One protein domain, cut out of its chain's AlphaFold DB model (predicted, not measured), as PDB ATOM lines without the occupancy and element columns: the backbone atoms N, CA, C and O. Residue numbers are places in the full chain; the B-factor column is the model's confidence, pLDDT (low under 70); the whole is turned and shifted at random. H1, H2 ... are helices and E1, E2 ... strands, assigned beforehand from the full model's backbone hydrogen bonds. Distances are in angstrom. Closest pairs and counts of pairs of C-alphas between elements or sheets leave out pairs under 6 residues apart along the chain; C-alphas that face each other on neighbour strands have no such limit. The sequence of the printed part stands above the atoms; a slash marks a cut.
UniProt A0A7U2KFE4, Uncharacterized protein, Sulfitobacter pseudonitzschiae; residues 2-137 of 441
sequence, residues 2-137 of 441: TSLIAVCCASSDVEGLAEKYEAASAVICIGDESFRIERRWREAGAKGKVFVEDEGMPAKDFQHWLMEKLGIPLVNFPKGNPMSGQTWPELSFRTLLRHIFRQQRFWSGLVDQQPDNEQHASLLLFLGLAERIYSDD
ATOM      1  N   THR A   2     150.606 -62.171 122.302       38.03
ATOM      2  CA  THR A   2     152.064 -62.430 122.240       38.03
ATOM      3  C   THR A   2     152.600 -63.111 123.509       38.03
ATOM      4  O   THR A   2     153.388 -64.048 123.419       38.03
ATOM      5  N   SER A   3     152.077 -62.731 124.681       39.75
ATOM      6  CA  SER A   3     152.370 -63.377 125.971       39.75
ATOM      7  C   SER A   3     151.837 -64.815 126.065       39.75
ATOM      8  O   SER A   3     152.504 -65.670 126.628       39.75
ATOM      9  N   LEU A   4     150.685 -65.116 125.450       48.78
ATOM     10  CA  LEU A   4     150.111 -66.469 125.408       48.78
ATOM     11  C   LEU A   4     150.963 -67.406 124.544       48.78
ATOM     12  O   LEU A   4     151.213 -68.545 124.910       48.78
ATOM     13  N   ILE A   5     151.462 -66.906 123.409       49.94
ATOM     14  CA  ILE A   5     152.348 -67.663 122.516       49.94
ATOM     15  C   ILE A   5     153.671 -67.983 123.226       49.94
ATOM     16  O   ILE A   5     154.148 -69.112 123.140       49.94
ATOM     17  N   ALA A   6     154.240 -67.028 123.968       50.59
ATOM     18  CA  ALA A   6     155.460 -67.246 124.748       50.59
ATOM     19  C   ALA A   6     155.273 -68.281 125.877       50.59
ATOM     20  O   ALA A   6     156.184 -69.059 126.159       50.59
ATOM     21  N   VAL A   7     154.085 -68.324 126.486       54.84
ATOM     22  CA  VAL A   7     153.744 -69.244 127.583       54.84
ATOM     23  C   VAL A   7     153.392 -70.654 127.069       54.84
ATOM     24  O   VAL A   7     153.866 -71.642 127.637       54.84
ATOM     25  N   CYS A   8     152.648 -70.766 125.960       50.62
ATOM     26  CA  CYS A   8     152.162 -72.041 125.412       50.62
ATOM     27  C   CYS A   8     153.136 -72.746 124.444       50.62
ATOM     28  O   CYS A   8     153.096 -73.970 124.334       50.62
ATOM     29  N   CYS A   9     154.000 -72.027 123.711       48.66
ATOM     30  CA  CYS A   9     154.732 -72.592 122.559       48.66
ATOM     31  C   CYS A   9     156.237 -72.845 122.780       48.66
ATOM     32  O   CYS A   9     156.924 -73.263 121.847       48.66
ATOM     33  N   ALA A  10     156.775 -72.615 123.977       47.88
ATOM     34  CA  ALA A  10     158.215 -72.667 124.248       47.88
ATOM     35  C   ALA A  10     158.730 -74.077 124.611       47.88
ATOM     36  O   ALA A  10     159.306 -74.261 125.677       47.88
ATOM     37  N   SER A  11     158.520 -75.086 123.756       47.31
ATOM     38  CA  SER A  11     159.160 -76.409 123.924       47.31
ATOM     39  C   SER A  11     160.390 -76.627 123.037       47.31
ATOM     40  O   SER A  11     161.189 -77.506 123.332       47.31
ATOM     41  N   SER A  12     160.579 -75.826 121.982       40.81
ATOM     42  CA  SER A  12     161.691 -75.982 121.025       40.81
ATOM     43  C   SER A  12     162.747 -74.867 121.079       40.81
ATOM     44  O   SER A  12     163.865 -75.104 120.656       40.81
ATOM     45  N   ASP A  13     162.419 -73.691 121.633       46.88
ATOM     46  CA  ASP A  13     163.313 -72.516 121.742       46.88
ATOM     47  C   ASP A  13     163.585 -72.139 123.213       46.88
ATOM     48  O   ASP A  13     163.647 -70.966 123.589       46.88
ATOM     49  N   VAL A  14     163.664 -73.144 124.091       52.00
ATOM     50  CA  VAL A  14     163.779 -72.935 125.547       52.00
ATOM     51  C   VAL A  14     165.111 -72.277 125.921       52.00
ATOM     52  O   VAL A  14     165.160 -71.499 126.870       52.00
ATOM     53  N   GLU A  15     166.171 -72.546 125.156       52.41
ATOM     54  CA  GLU A  15     167.520 -72.037 125.428       52.41
ATOM     55  C   GLU A  15     167.609 -70.516 125.236       52.41
ATOM     56  O   GLU A  15     168.039 -69.811 126.145       52.41
ATOM     57  N   GLY A  16     167.081 -69.968 124.136       57.97
ATOM     58  CA  GLY A  16     167.185 -68.530 123.852       57.97
ATOM     59  C   GLY A  16     166.247 -67.623 124.665       57.97
ATOM     60  O   GLY A  16     166.501 -66.423 124.780       57.97
ATOM     61  N   LEU A  17     165.149 -68.160 125.215       64.06
ATOM     62  CA  LEU A  17     164.191 -67.400 126.035       64.06
ATOM     63  C   LEU A  17     164.570 -67.390 127.518       64.06
ATOM     64  O   LEU A  17     164.445 -66.348 128.158       64.06
ATOM     65  N   ALA A  18     165.079 -68.509 128.044       62.09
ATOM     66  CA  ALA A  18     165.534 -68.606 129.432       62.09
ATOM     67  C   ALA A  18     166.767 -67.728 129.720       62.09
ATOM     68  O   ALA A  18     166.973 -67.302 130.857       62.09
ATOM     69  N   GLU A  19     167.570 -67.430 128.694       66.62
ATOM     70  CA  GLU A  19     168.686 -66.479 128.778       66.62
ATOM     71  C   GLU A  19     168.219 -65.017 128.843       66.62
ATOM     72  O   GLU A  19     168.874 -64.187 129.476       66.62
ATOM     73  N   LYS A  20     167.081 -64.692 128.212       69.69
ATOM     74  CA  LYS A  20     166.598 -63.311 128.035       69.69
ATOM     75  C   LYS A  20     165.558 -62.872 129.064       69.69
ATOM     76  O   LYS A  20     165.466 -61.680 129.341       69.69
ATOM     77  N   TYR A  21     164.778 -63.801 129.619       73.69
ATOM     78  CA  TYR A  21     163.644 -63.495 130.493       73.69
ATOM     79  C   TYR A  21     163.645 -64.363 131.758       73.69
ATOM     80  O   TYR A  21     163.991 -65.542 131.720       73.69
ATOM     81  N   GLU A  22     163.232 -63.787 132.891       77.62
ATOM     82  CA  GLU A  22     163.150 -64.508 134.174       77.62
ATOM     83  C   GLU A  22     161.863 -65.334 134.287       77.62
ATOM     84  O   GLU A  22     161.894 -66.514 134.657       77.62
ATOM     85  N   ALA A  23     160.741 -64.717 133.911       80.88
ATOM     86  CA  ALA A  23     159.418 -65.315 133.859       80.88
ATOM     87  C   ALA A  23     158.557 -64.615 132.797       80.88
ATOM     88  O   ALA A  23     158.832 -63.481 132.398       80.88
ATOM     89  N   ALA A  24     157.506 -65.290 132.344       82.31
ATOM     90  CA  ALA A  24     156.449 -64.695 131.537       82.31
ATOM     91  C   ALA A  24     155.105 -65.108 132.114       82.31
ATOM     92  O   ALA A  24     154.874 -66.292 132.350       82.31
ATOM     93  N   SER A  25     154.216 -64.137 132.299       83.12
ATOM     94  CA  SER A  25     152.856 -64.381 132.759       83.12
ATOM     95  C   SER A  25     151.828 -63.785 131.805       83.12
ATOM     96  O   SER A  25     152.081 -62.807 131.093       83.12
ATOM     97  N   ALA A  26     150.664 -64.416 131.763       82.69
ATOM     98  CA  ALA A  26     149.505 -63.964 131.022       82.69
ATOM     99  C   ALA A  26     148.251 -64.269 131.839       82.69
ATOM    100  O   ALA A  26     148.109 -65.368 132.367       82.69
ATOM    101  N   VAL A  27     147.337 -63.306 131.917       85.00
ATOM    102  CA  VAL A  27     145.972 -63.567 132.380       85.00
ATOM    103  C   VAL A  27     145.131 -63.863 131.150       85.00
ATOM    104  O   VAL A  27     145.157 -63.100 130.179       85.00
ATOM    105  N   ILE A  28     144.437 -64.993 131.172       84.00
ATOM    106  CA  ILE A  28     143.573 -65.445 130.091       84.00
ATOM    107  C   ILE A  28     142.152 -65.569 130.611       84.00
ATOM    108  O   ILE A  28     141.949 -65.971 131.751       84.00
ATOM    109  N   CYS A  29     141.178 -65.237 129.774       83.62
ATOM    110  CA  CYS A  29     139.772 -65.468 130.077       83.62
ATOM    111  C   CYS A  29     139.271 -66.594 129.172       83.62
ATOM    112  O   CYS A  29     139.414 -66.497 127.950       83.62
ATOM    113  N   ILE A  30     138.722 -67.651 129.765       84.75
ATOM    114  CA  ILE A  30     138.070 -68.757 129.057       84.75
ATOM    115  C   ILE A  30     136.623 -68.801 129.548       84.75
ATOM    116  O   ILE A  30     136.368 -69.123 130.706       84.75
ATOM    117  N   GLY A  31     135.675 -68.440 128.679       81.69
ATOM    118  CA  GLY A  31     134.295 -68.200 129.105       81.69
ATOM    119  C   GLY A  31     134.236 -67.060 130.127       81.69
ATOM    120  O   GLY A  31     134.779 -65.984 129.873       81.69
ATOM    121  N   ASP A  32     133.628 -67.328 131.282       85.44
ATOM    122  CA  ASP A  32     133.502 -66.378 132.397       85.44
ATOM    123  C   ASP A  32     134.620 -66.524 133.452       85.44
ATOM    124  O   ASP A  32     134.657 -65.785 134.435       85.44
ATOM    125  N   GLU A  33     135.547 -67.471 133.263       87.00
ATOM    126  CA  GLU A  33     136.638 -67.764 134.198       87.00
ATOM    127  C   GLU A  33     137.940 -67.073 133.756       87.00
ATOM    128  O   GLU A  33     138.313 -67.100 132.579       87.00
ATOM    129  N   SER A  34     138.661 -66.466 134.703       87.94
ATOM    130  CA  SER A  34     139.982 -65.870 134.470       87.94
ATOM    131  C   SER A  34     141.078 -66.710 135.114       87.94
ATOM    132  O   SER A  34     140.996 -66.992 136.306       87.94
ATOM    133  N   PHE A  35     142.121 -67.029 134.350       88.06
ATOM    134  CA  PHE A  35     143.270 -67.805 134.805       88.06
ATOM    135  C   PHE A  35     144.568 -67.036 134.599       88.06
ATOM    136  O   PHE A  35     144.853 -66.548 133.501       88.06
ATOM    137  N   ARG A  36     145.402 -66.976 135.631       87.25
ATOM    138  CA  ARG A  36     146.785 -66.520 135.553       87.25
ATOM    139  C   ARG A  36     147.686 -67.700 135.216       87.25
ATOM    140  O   ARG A  36     147.826 -68.640 135.993       87.25
ATOM    141  N   ILE A  37     148.337 -67.610 134.064       88.25
ATOM    142  CA  ILE A  37     149.285 -68.607 133.577       88.25
ATOM    143  C   ILE A  37     150.683 -68.007 133.596       88.25
ATOM    144  O   ILE A  37     150.888 -66.885 133.131       88.25
ATOM    145  N   GLU A  38     151.653 -68.755 134.106       85.06
ATOM    146  CA  GLU A  38     153.030 -68.307 134.243       85.06
ATOM    147  C   GLU A  38     154.039 -69.391 133.849       85.06
ATOM    148  O   GLU A  38     153.874 -70.579 134.121       85.06
ATOM    149  N   ARG A  39     155.137 -68.971 133.220       83.62
ATOM    150  CA  ARG A  39     156.365 -69.759 133.095       83.62
ATOM    151  C   ARG A  39     157.483 -69.078 133.862       83.62
ATOM    152  O   ARG A  39     157.718 -67.891 133.666       83.62
ATOM    153  N   ARG A  40     158.203 -69.853 134.676       85.44
ATOM    154  CA  ARG A  40     159.323 -69.401 135.513       85.44
ATOM    155  C   ARG A  40     160.587 -70.139 135.072       85.44
ATOM    156  O   ARG A  40     160.726 -71.332 135.320       85.44
ATOM    157  N   TRP A  41     161.497 -69.472 134.360       79.19
ATOM    158  CA  TRP A  41     162.653 -70.149 133.743       79.19
ATOM    159  C   TRP A  41     163.876 -70.245 134.659       79.19
ATOM    160  O   TRP A  41     164.676 -71.174 134.509       79.19
ATOM    161  N   ARG A  42     164.027 -69.302 135.600       74.38
ATOM    162  CA  ARG A  42     165.157 -69.251 136.549       74.38
ATOM    163  C   ARG A  42     164.938 -70.063 137.828       74.38
ATOM    164  O   ARG A  42     165.899 -70.328 138.542       74.38
ATOM    165  N   GLU A  43     163.707 -70.479 138.107       79.62
ATOM    166  CA  GLU A  43     163.380 -71.285 139.283       79.62
ATOM    167  C   GLU A  43     163.808 -72.755 139.088       79.62
ATOM    168  O   GLU A  43     163.595 -73.367 138.033       79.62
ATOM    169  N   ALA A  44     164.455 -73.332 140.104       72.31
ATOM    170  CA  ALA A  44     164.964 -74.699 140.046       72.31
ATOM    171  C   ALA A  44     163.803 -75.705 139.924       72.31
ATOM    172  O   ALA A  44     162.894 -75.725 140.744       72.31
ATOM    173  N   GLY A  45     163.825 -76.544 138.882       75.38
ATOM    174  CA  GLY A  45     162.761 -77.521 138.604       75.38
ATOM    175  C   GLY A  45     161.551 -76.978 137.825       75.38
ATOM    176  O   GLY A  45     160.667 -77.758 137.469       75.38
ATOM    177  N   ALA A  46     161.524 -75.682 137.493       76.62
ATOM    178  CA  ALA A  46     160.397 -75.033 136.813       76.62
ATOM    179  C   ALA A  46     160.512 -74.985 135.274       76.62
ATOM    180  O   ALA A  46     159.511 -74.798 134.587       76.62
ATOM    181  N   LYS A  47     161.700 -75.233 134.699       71.81
ATOM    182  CA  LYS A  47     161.961 -75.126 133.243       71.81
ATOM    183  C   LYS A  47     160.998 -75.937 132.354       71.81
ATOM    184  O   LYS A  47     160.691 -75.518 131.239       71.81
ATOM    185  N   GLY A  48     160.517 -77.087 132.833       72.88
ATOM    186  CA  GLY A  48     159.589 -77.964 132.104       72.88
ATOM    187  C   GLY A  48     158.103 -77.741 132.407       72.88
ATOM    188  O   GLY A  48     157.262 -78.401 131.792       72.88
ATOM    189  N   LYS A  49     157.778 -76.845 133.346       83.06
ATOM    190  CA  LYS A  49     156.428 -76.672 133.885       83.06
ATOM    191  C   LYS A  49     155.794 -75.358 133.440       83.06
ATOM    192  O   LYS A  49     156.478 -74.388 133.111       83.06
ATOM    193  N   VAL A  50     154.472 -75.360 133.430       84.94
ATOM    194  CA  VAL A  50     153.614 -74.186 133.301       84.94
ATOM    195  C   VAL A  50     152.806 -74.103 134.589       84.94
ATOM    196  O   VAL A  50     152.316 -75.122 135.065       84.94
ATOM    197  N   PHE A  51     152.718 -72.917 135.175       85.75
ATOM    198  CA  PHE A  51     151.962 -72.674 136.396       85.75
ATOM    199  C   PHE A  51     150.617 -72.063 136.031       85.75
ATOM    200  O   PHE A  51     150.585 -71.062 135.318       85.75
ATOM    201  N   VAL A  52     149.531 -72.654 136.511       86.56
ATOM    202  CA  VAL A  52     148.173 -72.107 136.402       86.56
ATOM    203  C   VAL A  52     147.702 -71.843 137.824       86.56
ATOM    204  O   VAL A  52     147.654 -72.782 138.608       86.56
ATOM    205  N   GLU A  53     147.430 -70.584 138.181       85.69
ATOM    206  CA  GLU A  53     147.068 -70.200 139.563       85.69
ATOM    207  C   GLU A  53     148.041 -70.775 140.618       85.69
ATOM    208  O   GLU A  53     147.637 -71.348 141.625       85.69
ATOM    209  N   ASP A  54     149.348 -70.669 140.343       83.44
ATOM    210  CA  ASP A  54     150.455 -71.202 141.156       83.44
ATOM    211  C   ASP A  54     150.599 -72.739 141.214       83.44
ATOM    212  O   ASP A  54     151.575 -73.241 141.782       83.44
ATOM    213  N   GLU A  55     149.737 -73.506 140.541       86.56
ATOM    214  CA  GLU A  55     149.881 -74.957 140.408       86.56
ATOM    215  C   GLU A  55     150.749 -75.329 139.194       86.56
ATOM    216  O   GLU A  55     150.406 -75.065 138.040       86.56
ATOM    217  N   GLY A  56     151.911 -75.936 139.451       85.44
ATOM    218  CA  GLY A  56     152.896 -76.271 138.423       85.44
ATOM    219  C   GLY A  56     152.648 -77.624 137.757       85.44
ATOM    220  O   GLY A  56     152.985 -78.663 138.328       85.44
ATOM    221  N   MET A  57     152.208 -77.604 136.501       88.56
ATOM    222  CA  MET A  57     151.950 -78.792 135.682       88.56
ATOM    223  C   MET A  57     152.953 -78.933 134.519       88.56
ATOM    224  O   MET A  57     153.471 -77.933 134.009       88.56
ATOM    225  N   PRO A  58     153.285 -80.160 134.080       87.44
ATOM    226  CA  PRO A  58     154.059 -80.393 132.863       87.44
ATOM    227  C   PRO A  58     153.427 -79.739 131.627       87.44
ATOM    228  O   PRO A  58     152.212 -79.621 131.516       87.44
ATOM    229  N   ALA A  59     154.251 -79.369 130.643       80.56
ATOM    230  CA  ALA A  59     153.771 -78.710 129.423       80.56
ATOM    231  C   ALA A  59     152.725 -79.526 128.630       80.56
ATOM    232  O   ALA A  59     151.867 -78.935 127.976       80.56
ATOM    233  N   LYS A  60     152.803 -80.863 128.679       83.50
ATOM    234  CA  LYS A  60     151.824 -81.754 128.041       83.50
ATOM    235  C   LYS A  60     150.477 -81.708 128.768       83.50
ATOM    236  O   LYS A  60     149.451 -81.518 128.131       83.50
ATOM    237  N   ASP A  61     150.505 -81.790 130.091       86.50
ATOM    238  CA  ASP A  61     149.300 -81.773 130.925       86.50
ATOM    239  C   ASP A  61     148.609 -80.404 130.851       86.50
ATOM    240  O   ASP A  61     147.391 -80.328 130.734       86.50
ATOM    241  N   PHE A  62     149.388 -79.318 130.782       86.88
ATOM    242  CA  PHE A  62     148.870 -77.977 130.505       86.88
ATOM    243  C   PHE A  62     148.144 -77.886 129.158       86.88
ATOM    244  O   PHE A  62     147.104 -77.238 129.054       86.88
ATOM    245  N   GLN A  63     148.679 -78.525 128.115       86.00
ATOM    246  CA  GLN A  63     148.022 -78.565 126.811       86.00
ATOM    247  C   GLN A  63     146.689 -79.316 126.887       86.00
ATOM    248  O   GLN A  63     145.710 -78.835 126.324       86.00
ATOM    249  N   HIS A  64     146.647 -80.463 127.570       89.12
ATOM    250  CA  HIS A  64     145.414 -81.232 127.762       89.12
ATOM    251  C   HIS A  64     144.374 -80.421 128.530       89.12
ATOM    252  O   HIS A  64     143.262 -80.261 128.037       89.12
ATOM    253  N   TRP A  65     144.779 -79.809 129.645       89.44
ATOM    254  CA  TRP A  65     143.935 -78.915 130.438       89.44
ATOM    255  C   TRP A  65     143.360 -77.761 129.606       89.44
ATOM    256  O   TRP A  65     142.165 -77.475 129.670       89.44
ATOM    257  N   LEU A  66     144.191 -77.108 128.785       86.50
ATOM    258  CA  LEU A  66     143.757 -75.985 127.955       86.50
ATOM    259  C   LEU A  66     142.767 -76.424 126.867       86.50
ATOM    260  O   LEU A  66     141.777 -75.738 126.629       86.50
ATOM    261  N   MET A  67     143.035 -77.550 126.202       86.69
ATOM    262  CA  MET A  67     142.159 -78.103 125.162       86.69
ATOM    263  C   MET A  67     140.806 -78.516 125.750       86.69
ATOM    264  O   MET A  67     139.771 -78.158 125.194       86.69
ATOM    265  N   GLU A  68     140.813 -79.165 126.917       89.69
ATOM    266  CA  GLU A  68     139.611 -79.552 127.658       89.69
ATOM    267  C   GLU A  68     138.782 -78.329 128.075       89.69
ATOM    268  O   GLU A  68     137.585 -78.268 127.794       89.69
ATOM    269  N   LYS A  69     139.417 -77.300 128.658       87.69
ATOM    270  CA  LYS A  69     138.742 -76.044 129.032       87.69
ATOM    271  C   LYS A  69     138.142 -75.300 127.838       87.69
ATOM    272  O   LYS A  69     137.142 -74.607 127.999       87.69
ATOM    273  N   LEU A  70     138.734 -75.437 126.652       85.62
ATOM    274  CA  LEU A  70     138.219 -74.864 125.405       85.62
ATOM    275  C   LEU A  70     137.178 -75.758 124.707       85.62
ATOM    276  O   LEU A  70     136.637 -75.349 123.681       85.62
ATOM    277  N   GLY A  71     136.903 -76.960 125.229       85.38
ATOM    278  CA  GLY A  71     136.008 -77.934 124.602       85.38
ATOM    279  C   GLY A  71     136.538 -78.486 123.272       85.38
ATOM    280  O   GLY A  71     135.751 -78.879 122.415       85.38
ATOM    281  N   ILE A  72     137.858 -78.471 123.070       87.75
ATOM    282  CA  ILE A  72     138.508 -78.977 121.859       87.75
ATOM    283  C   ILE A  72     138.947 -80.423 122.117       87.75
ATOM    284  O   ILE A  72     139.720 -80.659 123.050       87.75
ATOM    285  N   PRO A  73     138.522 -81.395 121.294       86.06
ATOM    286  CA  PRO A  73     138.850 -82.787 121.547       86.06
ATOM    287  C   PRO A  73     140.314 -83.109 121.249       86.06
ATOM    288  O   PRO A  73     140.929 -82.573 120.320       86.06
ATOM    289  N   LEU A  74     140.872 -84.009 122.058       87.94
ATOM    290  CA  LEU A  74     142.226 -84.528 121.899       87.94
ATOM    291  C   LEU A  74     142.203 -85.652 120.863       87.94
ATOM    292  O   LEU A  74     141.572 -86.682 121.078       87.94
ATOM    293  N   VAL A  75     142.883 -85.447 119.735       87.00
ATOM    294  CA  VAL A  75     142.853 -86.385 118.607       87.00
ATOM    295  C   VAL A  75     144.267 -86.744 118.167       87.00
ATOM    296  O   VAL A  75     145.132 -85.872 118.028       87.00
ATOM    297  N   ASN A  76     144.487 -88.028 117.884       88.81
ATOM    298  CA  ASN A  76     145.728 -88.535 117.311       88.81
ATOM    299  C   ASN A  76     145.518 -88.821 115.825       88.81
ATOM    300  O   ASN A  76     144.560 -89.488 115.454       88.81
ATOM    301  N   PHE A  77     146.420 -88.354 114.961       86.62
ATOM    302  CA  PHE A  77     146.260 -88.491 113.508       86.62
ATOM    303  C   PHE A  77     147.442 -89.244 112.875       86.62
ATOM    304  O   PHE A  77     148.585 -89.081 113.306       86.62
ATOM    305  N   PRO A  78     147.216 -90.062 111.832       83.19
ATOM    306  CA  PRO A  78     148.288 -90.756 111.133       83.19
ATOM    307  C   PRO A  78     149.139 -89.781 110.313       83.19
ATOM    308  O   PRO A  78     148.633 -88.973 109.532       83.19
ATOM    309  N   LYS A  79     150.466 -89.907 110.417       80.69
ATOM    310  CA  LYS A  79     151.399 -89.268 109.480       80.69
ATOM    311  C   LYS A  79     151.583 -90.178 108.260       80.69
ATOM    312  O   LYS A  79     152.465 -91.028 108.235       80.69
ATOM    313  N   GLY A  80     150.734 -90.008 107.247       79.31
ATOM    314  CA  GLY A  80     150.770 -90.811 106.020       79.31
ATOM    315  C   GLY A  80     150.022 -92.139 106.162       79.31
ATOM    316  O   GLY A  80     148.881 -92.156 106.613       79.31
ATOM    317  N   ASN A  81     150.635 -93.256 105.750       78.75
ATOM    318  CA  ASN A  81     149.957 -94.555 105.770       78.75
ATOM    319  C   ASN A  81     149.710 -95.022 107.224       78.75
ATOM    320  O   ASN A  81     150.688 -95.294 107.931       78.75
ATOM    321  N   PRO A  82     148.447 -95.196 107.665       78.94
ATOM    322  CA  PRO A  82     148.130 -95.671 109.016       78.94
ATOM    323  C   PRO A  82     148.686 -97.077 109.292       78.94
ATOM    324  O   PRO A  82     148.986 -97.414 110.432       78.94
ATOM    325  N   MET A  83     148.912 -97.876 108.244       77.81
ATOM    326  CA  MET A  83     149.461 -99.234 108.321       77.81
ATOM    327  C   MET A  83     150.999 -99.277 108.349       77.81
ATOM    328  O   MET A  83     151.582-100.351 108.250       77.81
ATOM    329  N   SER A  84     151.679 -98.132 108.450       76.81
ATOM    330  CA  SER A  84     153.150 -98.069 108.504       76.81
ATOM    331  C   SER A  84     153.737 -98.486 109.860       76.81
ATOM    332  O   SER A  84     154.946 -98.678 109.971       76.81
ATOM    333  N   GLY A  85     152.900 -98.615 110.896       70.75
ATOM    334  CA  GLY A  85     153.337 -98.902 112.264       70.75
ATOM    335  C   GLY A  85     153.919 -97.695 113.007       70.75
ATOM    336  O   GLY A  85     154.399 -97.854 114.126       70.75
ATOM    337  N   GLN A  86     153.875 -96.496 112.417       79.06
ATOM    338  CA  GLN A  86     154.233 -95.261 113.110       79.06
ATOM    339  C   GLN A  86     153.160 -94.889 114.137       79.06
ATOM    340  O   GLN A  86     151.966 -94.918 113.840       79.06
ATOM    341  N   THR A  87     153.586 -94.501 115.339       79.31
ATOM    342  CA  THR A  87     152.696 -93.950 116.368       79.31
ATOM    343  C   THR A  87     152.066 -92.653 115.885       79.31
ATOM    344  O   THR A  87     152.770 -91.755 115.420       79.31
ATOM    345  N   TRP A  88     150.746 -92.549 116.020       85.06
ATOM    346  CA  TRP A  88     150.003 -91.363 115.614       85.06
ATOM    347  C   TRP A  88     150.264 -90.229 116.607       85.06
ATOM    348  O   TRP A  88     149.964 -90.391 117.793       85.06
ATOM    349  N   PRO A  89     150.863 -89.106 116.174       86.06
ATOM    350  CA  PRO A  89     151.052 -87.952 117.038       86.06
ATOM    351  C   PRO A  89     149.721 -87.321 117.440       86.06
ATOM    352  O   PRO A  89     148.754 -87.318 116.678       86.06
ATOM    353  N   GLU A  90     149.719 -86.724 118.625       88.19
ATOM    354  CA  GLU A  90     148.615 -85.920 119.139       88.19
ATOM    355  C   GLU A  90     148.582 -84.546 118.448       88.19
ATOM    356  O   GLU A  90     149.620 -83.891 118.266       88.19
ATOM    357  N   LEU A  91     147.388 -84.091 118.069       87.56
ATOM    358  CA  LEU A  91     147.176 -82.773 117.486       87.56
ATOM    359  C   LEU A  91     147.235 -81.691 118.573       87.56
ATOM    360  O   LEU A  91     146.268 -81.426 119.279       87.56
ATOM    361  N   SER A  92     148.400 -81.057 118.706       85.81
ATOM    362  CA  SER A  92     148.634 -80.078 119.771       85.81
ATOM    363  C   SER A  92     147.924 -78.739 119.562       85.81
ATOM    364  O   SER A  92     147.815 -78.250 118.434       85.81
ATOM    365  N   PHE A  93     147.582 -78.058 120.662       83.69
ATOM    366  CA  PHE A  93     147.092 -76.671 120.623       83.69
ATOM    367  C   PHE A  93     148.055 -75.737 119.872       83.69
ATOM    368  O   PHE A  93     147.633 -74.850 119.134       83.69
ATOM    369  N   ARG A  94     149.371 -75.965 119.987       77.62
ATOM    370  CA  ARG A  94     150.394 -75.219 119.236       77.62
ATOM    371  C   ARG A  94     150.252 -75.409 117.725       77.62
ATOM    372  O   ARG A  94     150.437 -74.448 116.975       77.62
ATOM    373  N   THR A  95     149.949 -76.627 117.281       80.06
ATOM    374  CA  THR A  95     149.710 -76.957 115.869       80.06
ATOM    375  C   THR A  95     148.469 -76.229 115.353       80.06
ATOM    376  O   THR A  95     148.537 -75.595 114.300       80.06
ATOM    377  N   LEU A  96     147.387 -76.212 116.137       81.75
ATOM    378  CA  LEU A  96     146.155 -75.481 115.815       81.75
ATOM    379  C   LEU A  96     146.377 -73.968 115.758       81.75
ATOM    380  O   LEU A  96     145.978 -73.305 114.804       81.75
ATOM    381  N   LEU A  97     147.078 -73.410 116.745       77.69
ATOM    382  CA  LEU A  97     147.363 -71.979 116.801       77.69
ATOM    383  C   LEU A  97     148.223 -71.528 115.612       77.69
ATOM    384  O   LEU A  97     147.976 -70.471 115.030       77.69
ATOM    385  N   ARG A  98     149.212 -72.344 115.221       74.69
ATOM    386  CA  ARG A  98     150.033 -72.103 114.026       74.69
ATOM    387  C   ARG A  98     149.187 -72.094 112.752       74.69
ATOM    388  O   ARG A  98     149.482 -71.296 111.865       74.69
ATOM    389  N   HIS A  99     148.169 -72.948 112.689       76.69
ATOM    390  CA  HIS A  99     147.233 -73.013 111.571       76.69
ATOM    391  C   HIS A  99     146.349 -71.754 111.482       76.69
ATOM    392  O   HIS A  99     146.097 -71.256 110.391       76.69
ATOM    393  N   ILE A 100     145.935 -71.185 112.622       74.69
ATOM    394  CA  ILE A 100     145.051 -70.004 112.675       74.69
ATOM    395  C   ILE A 100     145.799 -68.680 112.403       74.69
ATOM    396  O   ILE A 100     145.269 -67.796 111.731       74.69
ATOM    397  N   PHE A 101     147.015 -68.506 112.940       61.09
ATOM    398  CA  PHE A 101     147.651 -67.180 113.085       61.09
ATOM    399  C   PHE A 101     148.710 -66.800 112.035       61.09
ATOM    400  O   PHE A 101     149.415 -65.800 112.205       61.09
ATOM    401  N   ARG A 102     148.858 -67.545 110.935       59.97
ATOM    402  CA  ARG A 102     149.761 -67.126 109.846       59.97
ATOM    403  C   ARG A 102     149.156 -66.012 108.990       59.97
ATOM    404  O   ARG A 102     147.946 -65.950 108.826       59.97
ATOM    405  N   GLN A 103     150.015 -65.112 108.489       48.59
ATOM    406  CA  GLN A 103     149.647 -63.868 107.796       48.59
ATOM    407  C   GLN A 103     148.534 -64.083 106.753       48.59
ATOM    408  O   GLN A 103     148.776 -64.558 105.646       48.59
ATOM    409  N   GLN A 104     147.314 -63.684 107.122       48.09
ATOM    410  CA  GLN A 104     146.083 -63.811 106.340       48.09
ATOM    411  C   GLN A 104     146.050 -62.820 105.168       48.09
ATOM    412  O   GLN A 104     145.278 -61.865 105.167       48.09
ATOM    413  N   ARG A 105     146.910 -62.998 104.161       51.41
ATOM    414  CA  ARG A 105     146.772 -62.247 102.902       51.41
ATOM    415  C   ARG A 105     145.894 -62.970 101.878       51.41
ATOM    416  O   ARG A 105     145.232 -62.296 101.101       51.41
ATOM    417  N   PHE A 106     145.825 -64.305 101.921       49.25
ATOM    418  CA  PHE A 106     144.996 -65.131 101.032       49.25
ATOM    419  C   PHE A 106     144.551 -66.425 101.733       49.25
ATOM    420  O   PHE A 106     145.288 -66.945 102.566       49.25
ATOM    421  N   TRP A 107     143.393 -66.985 101.356       48.44
ATOM    422  CA  TRP A 107     142.935 -68.306 101.832       48.44
ATOM    423  C   TRP A 107     143.885 -69.445 101.417       48.44
ATOM    424  O   TRP A 107     144.033 -70.417 102.147       48.44
ATOM    425  N   SER A 108     144.595 -69.305 100.293       50.31
ATOM    426  CA  SER A 108     145.672 -70.217  99.881       50.31
ATOM    427  C   SER A 108     146.973 -70.037 100.673       50.31
ATOM    428  O   SER A 108     147.823 -70.914 100.633       50.31
ATOM    429  N   GLY A 109     147.133 -68.927 101.403       51.47
ATOM    430  CA  GLY A 109     148.328 -68.611 102.196       51.47
ATOM    431  C   GLY A 109     148.286 -69.135 103.634       51.47
ATOM    432  O   GLY A 109     149.174 -68.819 104.426       51.47
ATOM    433  N   LEU A 110     147.262 -69.919 103.992       51.94
ATOM    434  CA  LEU A 110     147.104 -70.480 105.334       51.94
ATOM    435  C   LEU A 110     148.247 -71.442 105.717       51.94
ATOM    436  O   LEU A 110     148.385 -71.749 106.900       51.94
ATOM    437  N   VAL A 111     149.068 -71.943 104.773       55.50
ATOM    438  CA  VAL A 111     149.738 -73.218 105.061       55.50
ATOM    439  C   VAL A 111     151.091 -73.555 104.415       55.50
ATOM    440  O   VAL A 111     151.533 -74.690 104.513       55.50
ATOM    441  N   ASP A 112     151.865 -72.607 103.891       56.47
ATOM    442  CA  ASP A 112     153.063 -72.972 103.094       56.47
ATOM    443  C   ASP A 112     154.232 -73.660 103.848       56.47
ATOM    444  O   ASP A 112     155.186 -74.104 103.216       56.47
ATOM    445  N   GLN A 113     154.228 -73.755 105.190       64.38
ATOM    446  CA  GLN A 113     155.300 -74.466 105.935       64.38
ATOM    447  C   GLN A 113     154.800 -75.455 106.996       64.38
ATOM    448  O   GLN A 113     155.604 -75.952 107.786       64.38
ATOM    449  N   GLN A 114     153.493 -75.715 107.082       72.75
ATOM    450  CA  GLN A 114     152.997 -76.792 107.940       72.75
ATOM    451  C   GLN A 114     152.888 -78.062 107.083       72.75
ATOM    452  O   GLN A 114     152.403 -77.967 105.962       72.75
ATOM    453  N   PRO A 115     153.333 -79.237 107.553       80.06
ATOM    454  CA  PRO A 115     153.206 -80.472 106.781       80.06
ATOM    455  C   PRO A 115     151.742 -80.793 106.462       80.06
ATOM    456  O   PRO A 115     150.913 -80.714 107.367       80.06
ATOM    457  N   ASP A 116     151.440 -81.221 105.232       80.25
ATOM    458  CA  ASP A 116     150.078 -81.480 104.720       80.25
ATOM    459  C   ASP A 116     149.191 -82.287 105.682       80.25
ATOM    460  O   ASP A 116     148.034 -81.943 105.913       80.25
ATOM    461  N   ASN A 117     149.755 -83.312 106.327       82.69
ATOM    462  CA  ASN A 117     149.043 -84.147 107.302       82.69
ATOM    463  C   ASN A 117     148.542 -83.344 108.517       82.69
ATOM    464  O   ASN A 117     147.432 -83.560 108.994       82.69
ATOM    465  N   GLU A 118     149.356 -82.409 109.015       84.81
ATOM    466  CA  GLU A 118     148.995 -81.547 110.145       84.81
ATOM    467  C   GLU A 118     147.966 -80.491 109.730       84.81
ATOM    468  O   GLU A 118     147.105 -80.131 110.533       84.81
ATOM    469  N   GLN A 119     148.015 -80.030 108.474       83.06
ATOM    470  CA  GLN A 119     147.000 -79.132 107.920       83.06
ATOM    471  C   GLN A 119     145.645 -79.832 107.849       83.06
ATOM    472  O   GLN A 119     144.651 -79.317 108.350       83.06
ATOM    473  N   HIS A 120     145.623 -81.029 107.258       84.81
ATOM    474  CA  HIS A 120     144.406 -81.803 107.064       84.81
ATOM    475  C   HIS A 120     143.772 -82.180 108.404       84.81
ATOM    476  O   HIS A 120     142.577 -81.969 108.592       84.81
ATOM    477  N   ALA A 121     144.574 -82.638 109.371       86.88
ATOM    478  CA  ALA A 121     144.091 -82.939 110.714       86.88
ATOM    479  C   ALA A 121     143.514 -81.698 111.420       86.88
ATOM    480  O   ALA A 121     142.450 -81.784 112.031       86.88
ATOM    481  N   SER A 122     144.166 -80.535 111.284       86.56
ATOM    482  CA  SER A 122     143.665 -79.268 111.845       86.56
ATOM    483  C   SER A 122     142.335 -78.853 111.206       86.56
ATOM    484  O   SER A 122     141.399 -78.491 111.912       86.56
ATOM    485  N   LEU A 123     142.215 -78.963 109.879       85.69
ATOM    486  CA  LEU A 123     140.979 -78.661 109.151       85.69
ATOM    487  C   LEU A 123     139.837 -79.601 109.548       85.69
ATOM    488  O   LEU A 123     138.731 -79.139 109.813       85.69
ATOM    489  N   LEU A 124     140.098 -80.908 109.634       87.25
ATOM    490  CA  LEU A 124     139.101 -81.883 110.074       87.25
ATOM    491  C   LEU A 124     138.630 -81.619 111.506       87.25
ATOM    492  O   LEU A 124     137.453 -81.836 111.799       87.25
ATOM    493  N   LEU A 125     139.516 -81.136 112.383       87.56
ATOM    494  CA  LEU A 125     139.152 -80.757 113.746       87.56
ATOM    495  C   LEU A 125     138.226 -79.537 113.746       87.56
ATOM    496  O   LEU A 125     137.171 -79.584 114.370       87.56
ATOM    497  N   PHE A 126     138.561 -78.481 112.996       84.94
ATOM    498  CA  PHE A 126     137.707 -77.290 112.890       84.94
ATOM    499  C   PHE A 126     136.350 -77.572 112.239       84.94
ATOM    500  O   PHE A 126     135.368 -76.907 112.557       84.94
ATOM    501  N   LEU A 127     136.280 -78.568 111.354       86.12
ATOM    502  CA  LEU A 127     135.035 -79.030 110.740       86.12
ATOM    503  C   LEU A 127     134.225 -79.984 111.639       86.12
ATOM    504  O   LEU A 127     133.136 -80.391 111.245       86.12
ATOM    505  N   GLY A 128     134.743 -80.373 112.812       85.38
ATOM    506  CA  GLY A 128     134.088 -81.329 113.716       85.38
ATOM    507  C   GLY A 128     134.061 -82.773 113.192       85.38
ATOM    508  O   GLY A 128     133.260 -83.583 113.642       85.38
ATOM    509  N   LEU A 129     134.912 -83.105 112.216       86.56
ATOM    510  CA  LEU A 129     134.983 -84.433 111.595       86.56
ATOM    511  C   LEU A 129     136.142 -85.284 112.130       86.56
ATOM    512  O   LEU A 129     136.157 -86.497 111.909       86.56
ATOM    513  N   ALA A 130     137.107 -84.672 112.823       85.56
ATOM    514  CA  ALA A 130     138.310 -85.351 113.300       85.56
ATOM    515  C   ALA A 130     138.006 -86.527 114.239       85.56
ATOM    516  O   ALA A 130     138.564 -87.594 114.026       85.56
ATOM    517  N   GLU A 131     137.090 -86.387 115.201       83.50
ATOM    518  CA  GLU A 131     136.730 -87.476 116.131       83.50
ATOM    519  C   GLU A 131     136.130 -88.693 115.418       83.50
ATOM    520  O   GLU A 131     136.328 -89.834 115.826       83.50
ATOM    521  N   ARG A 132     135.401 -88.459 114.321       84.56
ATOM    522  CA  ARG A 132     134.768 -89.530 113.548       84.56
ATOM    523  C   ARG A 132     135.760 -90.243 112.633       84.56
ATOM    524  O   ARG A 132     135.625 -91.441 112.407       84.56
ATOM    525  N   ILE A 133     136.706 -89.502 112.058       83.75
ATOM    526  CA  ILE A 133     137.693 -90.036 111.106       83.75
ATOM    527  C   ILE A 133     138.870 -90.682 111.843       83.75
ATOM    528  O   ILE A 133     139.358 -91.731 111.431       83.75
ATOM    529  N   TYR A 134     139.312 -90.068 112.936       84.44
ATOM    530  CA  TYR A 134     140.402 -90.525 113.789       84.44
ATOM    531  C   TYR A 134     139.856 -91.055 115.117       84.44
ATOM    532  O   TYR A 134     140.332 -90.681 116.186       84.44
ATOM    533  N   SER A 135     138.827 -91.897 115.041       84.12
ATOM    534  CA  SER A 135     138.243 -92.498 116.234       84.12
ATOM    535  C   SER A 135     139.212 -93.481 116.891       84.12
ATOM    536  O   SER A 135     140.028 -94.126 116.220       84.12
ATOM    537  N   ASP A 136     139.073 -93.656 118.204       80.88
ATOM    538  CA  ASP A 136     139.827 -94.662 118.957       80.88
ATOM    539  C   ASP A 136     139.593 -96.075 118.397       80.88
ATOM    540  O   ASP A 136     140.533 -96.860 118.264       80.88
ATOM    541  N   ASP A 137     138.362 -96.365 117.959       80.94
ATOM    542  CA  ASP A 137     137.997 -97.623 117.299       80.94
ATOM    543  C   ASP A 137     138.793 -97.851 116.008       80.94
ATOM    544  O   ASP A 137     139.243 -98.967 115.728       80.94
TER     545      ASP A 137
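AT A GLANCE: This is residues 2 to 137 of the 441 residues of an uncharacterized protein of Sulfitobacter pseudonitzschiae (UniProt A0A7U2KFE4). The model has two lobes: a strongly twisted four-stranded sheet, its other face bare, with H1 and H3 over one face, and a looser helical lobe in which H4 and H6 cross at nearly a right angle. H4 lies near H1 and H3 where the lobes meet, a long stretch without named elements, residues 70 to 92, joins H3 to H4, and residues 104 to 109, of which 107 to 109 belong to H5, stick out. The printed part has 136 residues with seven named helices and four named strands, in the order H1 H2 E1 E2 E3 E4 H3 H4 H5 H6 H7; the sheet, E1 - E2 - E3 - E4, is antiparallel throughout, and the class is mixed, helices and strands. The whole is compact, with a radius of gyration of the C-alphas of 16.5 A and spans of 43 by 37 by 35 A.

IN THESE COORDINATES: E1, residues 23 to 30, is 22.2 A long, and E2, residues 33 to 40, is 22.8 A long. E3 is residues 49 to 52 and E4 residues 55 to 58. H3, residues 59 to 69, is 15.3 A long. H1, residues 2 to 8, begins at C-alpha 2 (152.064, -62.430, 122.240); H2 is residues 14 to 18. H4, residues 93 to 100, is 10.6 A long, and H5 is residues 107 to 110. H6, residues 116 to 126, is 15.4 A long. H7, residues 130 to 133, ends at C-alpha 133 (137.693, -90.036, 111.106).

HOW THE PARTS SIT: The strands form a meander, each the antiparallel neighbour of the one before, and each successive pair is a hairpin. N 26 and O 37 are 2.8 A apart between E1 and E2, N 38 and O 51 2.8 A between E2 and E3, and N 50 and O 57 2.8 A between E3 and E4, within hydrogen-bond range. H1 and H3 are on the same face of the sheet, making two layers, helices on one face of a sheet. H3 lies over E3 at a height over the sheet of 9.0 A and runs along the strands, at 8 degrees to E3 on the local plane; the closest C-alphas of the two are those of Lys 49 and Ala 59, 5.6 A apart. H1 has a height over the sheet of 7.7 A and runs across the strands, at 87 degrees to E1 on the local plane; the closest C-alphas of the two are those of Ser 3 and Ala 26, 5.8 A apart. H2 is only just not on the sheet, with 4 pairs of C-alphas within 10 A. H4 is close to but not clearly touching H3; their closest C-alphas are those of Gln 63 and Phe 93, 6.5 A apart. H4 and H6 touch, about perpendicular at 89 degrees; their closest C-alphas are those of Leu 96 and Ser 122, 6.0 A apart. H6 and H7 touch only at the corner, and only just, with 3 pairs of C-alphas within 8 A, the closest those of Leu 124 and Ala 130, 4.8 A apart. H5 is close to but not clearly touching H4; their closest C-alphas are those of His 99 and Leu 110, 6.7 A apart. In H1, H2, H3, H4 and H6 every O i to N i+4 pair is within hydrogen-bond range; H5 and H7 are too short for such a pair.

THE WHOLE: The C-alphas farthest apart, those of Lys 20 and Asp 137, are 45.9 A apart. The printed part has no cut. The link from H3 to H4 is long, with 23 residues. The mean pLDDT of the printed part is 75.9, and residues 2 to 20 and 101 to 113 are under 70.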